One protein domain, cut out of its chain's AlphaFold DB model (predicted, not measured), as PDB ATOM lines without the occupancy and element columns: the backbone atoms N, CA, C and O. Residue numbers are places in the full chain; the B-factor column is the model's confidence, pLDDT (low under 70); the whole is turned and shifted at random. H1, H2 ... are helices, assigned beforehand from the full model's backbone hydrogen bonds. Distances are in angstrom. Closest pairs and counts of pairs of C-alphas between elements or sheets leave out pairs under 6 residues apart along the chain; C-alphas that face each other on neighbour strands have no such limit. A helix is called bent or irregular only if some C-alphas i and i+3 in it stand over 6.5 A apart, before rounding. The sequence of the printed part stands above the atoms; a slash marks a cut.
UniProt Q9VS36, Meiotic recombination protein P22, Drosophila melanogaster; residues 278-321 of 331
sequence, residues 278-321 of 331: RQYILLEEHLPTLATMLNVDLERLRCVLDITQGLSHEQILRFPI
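Overview. This is residues 278 to 321 of the 331 residues of the protein "Meiotic recombination protein P22" of Drosophila melanogaster (UniProt Q9VS36). Three helices form an open frame: H2 is the bar in the middle, H1 stands at one end of it, about perpendicular, and the short H3 lies at the other end. Before H1, residues 278 to 283 make a stretch with no named element that runs from beside the end of H2 back to the beginning of H1. The 44 printed residues hold three named helices, in the order H1, H2, H3, and no named strand; the class is all helix, with 28 residues in the helices. The whole is only just loose, close to compact, with a radius of gyration of the C-alphas of 11.3 A, and the C-alphas span 29 by 22 by 14 A.

Along the chain. The printed part begins at Arg 278, whose C-alpha is at (233.158, 185.139, 187.209). H1 takes residues 284 to 294, from C-alpha 284 at (244.770, 180.070, 177.295), and measures 15.5 A from first to last C-alpha. It is irregular, but only just: C-alphas 285 and 288 are 7.0 A apart, and its line is a rough one. H2, the longest helix with 12 residues, takes residues 298 to 309 and measures 16.6 A. H3 takes residues 313 to 317, measures 6.4 A, and ends with C-alpha 317 at (234.329, 180.480, 200.525).

Arrangement. H1 and H2 touch, with 5 pairs of C-alphas within 8 A. Their closest C-alphas, those of Ala 291 and Leu 298, are 5.3 A apart. Their lines stand about perpendicular, at 75 degrees. H2 touches H1 with residues 298 to 301 alone. H2 and H3 are close but not clearly touching, with 1 pair of C-alphas within 8 A, those of Thr 308 and Ile 316 at 7.2 A. H1 and H3 are apart. In H2 and H3 every O i to N i+4 pair is within hydrogen-bond range; in H1 5 of 7 are.

Size, cuts and confidence. The two C-alphas farthest apart, those of Glu 285 and Arg 318, are 30.2 A from each other. The first and last printed C-alphas, those of Arg 278 and Ile 321, are 20.1 A apart. The printed part has no cut, and the links from H1 to H2 and from H2 to H3 are both tight, with 3 residues each. The mean pLDDT of the printed part is 86.1, and no printed residue is under 70; the mean is 92 in H1, 90 in H2 and 82 in H3.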
ATOM      1  N   ARG A 278     231.710 184.953 187.270       71.93
ATOM      2  CA  ARG A 278     233.158 185.139 187.209       71.93
ATOM      3  C   ARG A 278     233.646 184.757 185.823       71.93
ATOM      4  O   ARG A 278     233.524 183.605 185.420       71.93
ATOM      5  N   GLN A 279     234.240 185.713 185.125       73.94
ATOM      6  CA  GLN A 279     235.020 185.451 183.923       73.94
ATOM      7  C   GLN A 279     236.480 185.734 184.253       73.94
ATOM      8  O   GLN A 279     236.848 186.856 184.598       73.94
ATOM      9  N   TYR A 280     237.313 184.698 184.206       77.90
ATOM     10  CA  TYR A 280     238.748 184.888 184.355       77.90
ATOM     11  C   TYR A 280     239.291 185.467 183.052       77.90
ATOM     12  O   TYR A 280     239.160 184.849 181.998       77.90
ATOM     13  N   ILE A 281     239.933 186.633 183.130       77.41
ATOM     14  CA  ILE A 281     240.713 187.197 182.023       77.41
ATOM     15  C   ILE A 281     242.064 186.480 182.016       77.41
ATOM     16  O   ILE A 281     243.100 187.041 182.367       77.41
ATOM     17  N   LEU A 282     242.031 185.185 181.716       79.06
ATOM     18  CA  LEU A 282     243.220 184.365 181.583       79.06
ATOM     19  C   LEU A 282     243.328 183.920 180.132       79.06
ATOM     20  O   LEU A 282     242.438 183.246 179.616       79.06
ATOM     21  N   LEU A 283     244.417 184.314 179.472       82.70
ATOM     22  CA  LEU A 283     244.713 183.817 178.135       82.70
ATOM     23  C   LEU A 283     245.084 182.336 178.232       82.70
ATOM     24  O   LEU A 283     245.907 181.955 179.066       82.70
ATOM     25  N   GLU A 284     244.512 181.517 177.351       86.25
ATOM     26  CA  GLU A 284     244.770 180.070 177.295       86.25
ATOM     27  C   GLU A 284     246.270 179.762 177.133       86.25
ATOM     28  O   GLU A 284     246.775 178.778 177.666       86.25
ATOM     29  N   GLU A 285     247.009 180.657 176.470       87.27
ATOM     30  CA  GLU A 285     248.462 180.586 176.287       87.27
ATOM     31  C   GLU A 285     249.246 180.621 177.611       87.27
ATOM     32  O   GLU A 285     250.343 180.073 177.693       87.27
ATOM     33  N   HIS A 286     248.694 181.232 178.664       90.30
ATOM     34  CA  HIS A 286     249.329 181.321 179.984       90.30
ATOM     35  C   HIS A 286     248.978 180.148 180.900       90.30
ATOM     36  O   HIS A 286     249.612 179.960 181.942       90.30
ATOM     37  N   LEU A 287     247.980 179.345 180.529       91.68
ATOM     38  CA  LEU A 287     247.496 178.256 181.361       91.68
ATOM     39  C   LEU A 287     248.567 177.184 181.648       91.68
ATOM     40  O   LEU A 287     248.682 176.783 182.808       91.68
ATOM     41  N   PRO A 288     249.416 176.770 180.682       92.80
ATOM     42  CA  PRO A 288     250.525 175.857 180.961       92.80
ATOM     43  C   PRO A 288     251.555 176.421 181.945       92.80
ATOM     44  O   PRO A 288     252.073 175.701 182.800       92.80
ATOM     45  N   THR A 289     251.844 177.720 181.868       93.32
ATOM     46  CA  THR A 289     252.767 178.384 182.797       93.32
ATOM     47  C   THR A 289     252.191 178.415 184.210       93.32
ATOM     48  O   THR A 289     252.894 178.125 185.171       93.32
ATOM     49  N   LEU A 290     250.893 178.690 184.355       92.98
ATOM     50  CA  LEU A 290     250.238 178.651 185.663       92.98
ATOM     51  C   LEU A 290     250.151 177.234 186.231       92.98
ATOM     52  O   LEU A 290     250.386 177.048 187.421       92.98
ATOM     53  N   ALA A 291     249.861 176.239 185.391       93.45
ATOM     54  CA  ALA A 291     249.839 174.835 185.786       93.45
ATOM     55  C   ALA A 291     251.201 174.393 186.351       93.45
ATOM     56  O   ALA A 291     251.264 173.815 187.436       93.45
ATOM     57  N   THR A 292     252.300 174.764 185.683       92.51
ATOM     58  CA  THR A 292     253.658 174.468 186.170       92.51
ATOM     59  C   THR A 292     254.015 175.249 187.436       92.51
ATOM     60  O   THR A 292     254.568 174.666 188.364       92.51
ATOM     61  N   MET A 293     253.645 176.531 187.540       93.77
ATOM     62  CA  MET A 293     253.874 177.340 188.749       93.77
ATOM     63  C   MET A 293     253.114 176.829 189.979       93.77
ATOM     64  O   MET A 293     253.629 176.904 191.092       93.77
ATOM     65  N   LEU A 294     251.888 176.341 189.787       93.52
ATOM     66  CA  LEU A 294     251.054 175.794 190.857       93.52
ATOM     67  C   LEU A 294     251.342 174.313 191.130       93.52
ATOM     68  O   LEU A 294     250.808 173.772 192.094       93.52
ATOM     69  N   ASN A 295     252.174 173.674 190.304       92.96
ATOM     70  CA  ASN A 295     252.455 172.243 190.344       92.96
ATOM     71  C   ASN A 295     251.168 171.392 190.270       92.96
ATOM     72  O   ASN A 295     250.967 170.463 191.051       92.96
ATOM     73  N   VAL A 296     250.271 171.754 189.347       93.15
ATOM     74  CA  VAL A 296     248.983 171.085 189.104       93.15
ATOM     75  C   VAL A 296     248.901 170.665 187.640       93.15
ATOM     76  O   VAL A 296     249.340 171.405 186.763       93.15
ATOM     77  N   ASP A 297     248.286 169.513 187.365       93.17
ATOM     78  CA  ASP A 297     248.009 169.078 185.993       93.17
ATOM     79  C   ASP A 297     247.171 170.114 185.233       93.17
ATOM     80  O   ASP A 297     246.222 170.700 185.765       93.17
ATOM     81  N   LEU A 298     247.491 170.318 183.960       92.97
ATOM     82  CA  LEU A 298     246.856 171.338 183.132       92.97
ATOM     83  C   LEU A 298     245.348 171.094 182.970       92.97
ATOM     84  O   LEU A 298     244.548 172.024 183.093       92.97
ATOM     85  N   GLU A 299     244.936 169.842 182.769       92.79
ATOM     86  CA  GLU A 299     243.526 169.447 182.704       92.79
ATOM     87  C   GLU A 299     242.811 169.707 184.031       92.79
ATOM     88  O   GLU A 299     241.669 170.166 184.049       92.79
ATOM     89  N   ARG A 300     243.491 169.461 185.156       92.90
ATOM     90  CA  ARG A 300     242.934 169.716 186.485       92.90
ATOM     91  C   ARG A 300     242.747 171.211 186.717       92.90
ATOM     92  O   ARG A 300     241.704 171.606 187.232       92.90
ATOM     93  N   LEU A 301     243.705 172.040 186.300       93.31
ATOM     94  CA  LEU A 301     243.584 173.494 186.379       93.31
ATOM     95  C   LEU A 301     242.417 174.010 185.523       93.31
ATOM     96  O   LEU A 301     241.614 174.792 186.031       93.31
ATOM     97  N   ARG A 302     242.264 173.529 184.278       91.03
ATOM     98  CA  ARG A 302     241.104 173.856 183.420       91.03
ATOM     99  C   ARG A 302     239.784 173.538 184.112       91.03
ATOM    100  O   ARG A 302     238.937 174.413 184.243       91.03
ATOM    101  N   CYS A 303     239.649 172.320 184.634       89.59
ATOM    102  CA  CYS A 303     238.448 171.898 185.349       89.59
ATOM    103  C   CYS A 303     238.149 172.792 186.561       89.59
ATOM    104  O   CYS A 303     237.000 173.160 186.790       89.59
ATOM    105  N   VAL A 304     239.171 173.165 187.340       90.47
ATOM    106  CA  VAL A 304     238.998 174.061 188.493       90.47
ATOM    107  C   VAL A 304     238.523 175.442 188.047       90.47
ATOM    108  O   VAL A 304     237.606 175.990 188.659       90.47
ATOM    109  N   LEU A 305     239.098 176.001 186.980       90.08
ATOM    110  CA  LEU A 305     238.658 177.285 186.437       90.08
ATOM    111  C   LEU A 305     237.210 177.213 185.943       90.08
ATOM    112  O   LEU A 305     236.404 178.048 186.342       90.08
ATOM    113  N   ASP A 306     236.843 176.187 185.181       87.27
ATOM    114  CA  ASP A 306     235.475 176.012 184.676       87.27
ATOM    115  C   ASP A 306     234.444 175.901 185.806       87.27
ATOM    116  O   ASP A 306     233.377 176.519 185.754       87.27
ATOM    117  N   ILE A 307     234.772 175.146 186.859       86.24
ATOM    118  CA  ILE A 307     233.912 175.003 188.037       86.24
ATOM    119  C   ILE A 307     233.796 176.343 188.767       86.24
ATOM    120  O   ILE A 307     232.693 176.787 189.078       86.24
ATOM    121  N   THR A 308     234.917 177.018 189.025       86.81
ATOM    122  CA  THR A 308     234.939 178.274 189.796       86.81
ATOM    123  C   THR A 308     234.304 179.454 189.065       86.81
ATOM    124  O   THR A 308     233.753 180.333 189.727       86.81
ATOM    125  N   GLN A 309     234.274 179.450 187.728       84.38
ATOM    126  CA  GLN A 309     233.527 180.439 186.940       84.38
ATOM    127  C   GLN A 309     232.011 180.371 187.175       84.38
ATOM    128  O   GLN A 309     231.334 181.400 187.148       84.38
ATOM    129  N   GLY A 310     231.474 179.169 187.410       81.66
ATOM    130  CA  GLY A 310     230.049 178.942 187.672       81.66
ATOM    131  C   GLY A 310     229.632 179.121 189.134       81.66
ATOM    132  O   GLY A 310     228.448 179.012 189.443       81.66
ATOM    133  N   LEU A 311     230.579 179.372 190.042       80.65
ATOM    134  CA  LEU A 311     230.309 179.468 191.473       80.65
ATOM    135  C   LEU A 311     230.233 180.922 191.943       80.65
ATOM    136  O   LEU A 311     231.044 181.780 191.583       80.65
ATOM    137  N   SER A 312     229.274 181.191 192.827       77.73
ATOM    138  CA  SER A 312     229.188 182.468 193.527       77.73
ATOM    139  C   SER A 312     230.334 182.621 194.533       77.73
ATOM    140  O   SER A 312     230.961 181.648 194.960       77.73
ATOM    141  N   HIS A 313     230.620 183.861 194.942       78.15
ATOM    142  CA  HIS A 313     231.653 184.124 195.950       78.15
ATOM    143  C   HIS A 313     231.424 183.336 197.247       78.15
ATOM    144  O   HIS A 313     232.349 182.710 197.757       78.15
ATOM    145  N   GLU A 314     230.174 183.311 197.709       81.27
ATOM    146  CA  GLU A 314     229.741 182.596 198.911       81.27
ATOM    147  C   GLU A 314     229.967 181.086 198.805       81.27
ATOM    148  O   GLU A 314     230.339 180.438 199.781       81.27
ATOM    149  N   GLN A 315     229.767 180.509 197.618       83.21
ATOM    150  CA  GLN A 315     230.003 179.085 197.395       83.21
ATOM    151  C   GLN A 315     231.493 178.753 197.455       83.21
ATOM    152  O   GLN A 315     231.852 177.777 198.104       83.21
ATOM    153  N   ILE A 316     232.352 179.583 196.851       82.79
ATOM    154  CA  ILE A 316     233.813 179.395 196.862       82.79
ATOM    155  C   ILE A 316     234.361 179.438 198.294       82.79
ATOM    156  O   ILE A 316     235.163 178.587 198.666       82.79
ATOM    157  N   LEU A 317     233.896 180.376 199.124       82.23
ATOM    158  CA  LEU A 317     234.329 180.480 200.525       82.23
ATOM    159  C   LEU A 317     233.918 179.276 201.382       82.23
ATOM    160  O   LEU A 317     234.562 178.987 202.386       82.23
ATOM    161  N   ARG A 318     232.855 178.567 200.989       83.51
ATOM    162  CA  ARG A 318     232.388 177.352 201.666       83.51
ATOM    163  C   ARG A 318     233.095 176.085 201.191       83.51
ATOM    164  O   ARG A 318     232.800 175.022 201.734       83.51
ATOM    165  N   PHE A 319     233.999 176.158 200.204       76.91
ATOM    166  CA  PHE A 319     234.759 174.974 199.813       76.91
ATOM    167  C   PHE A 319     235.578 174.484 201.006       76.91
ATOM    168  O   PHE A 319     236.325 175.268 201.595       76.91
ATOM    169  N   PRO A 320     235.459 173.198 201.375       76.97
ATOM    170  CA  PRO A 320     236.277 172.639 202.430       76.97
ATOM    171  C   PRO A 320     237.724 172.614 201.939       76.97
ATOM    172  O   PRO A 320     238.123 171.725 201.187       76.97
ATOM    173  N   ILE A 321     238.516 173.602 202.356       74.37
ATOM    174  CA  ILE A 321     239.968 173.560 202.225       74.37
ATOM    175  C   ILE A 321     240.427 172.519 203.239       74.37
ATOM    176  O   ILE A 321     240.670 172.819 204.407       74.37
TER     177      ILE A 321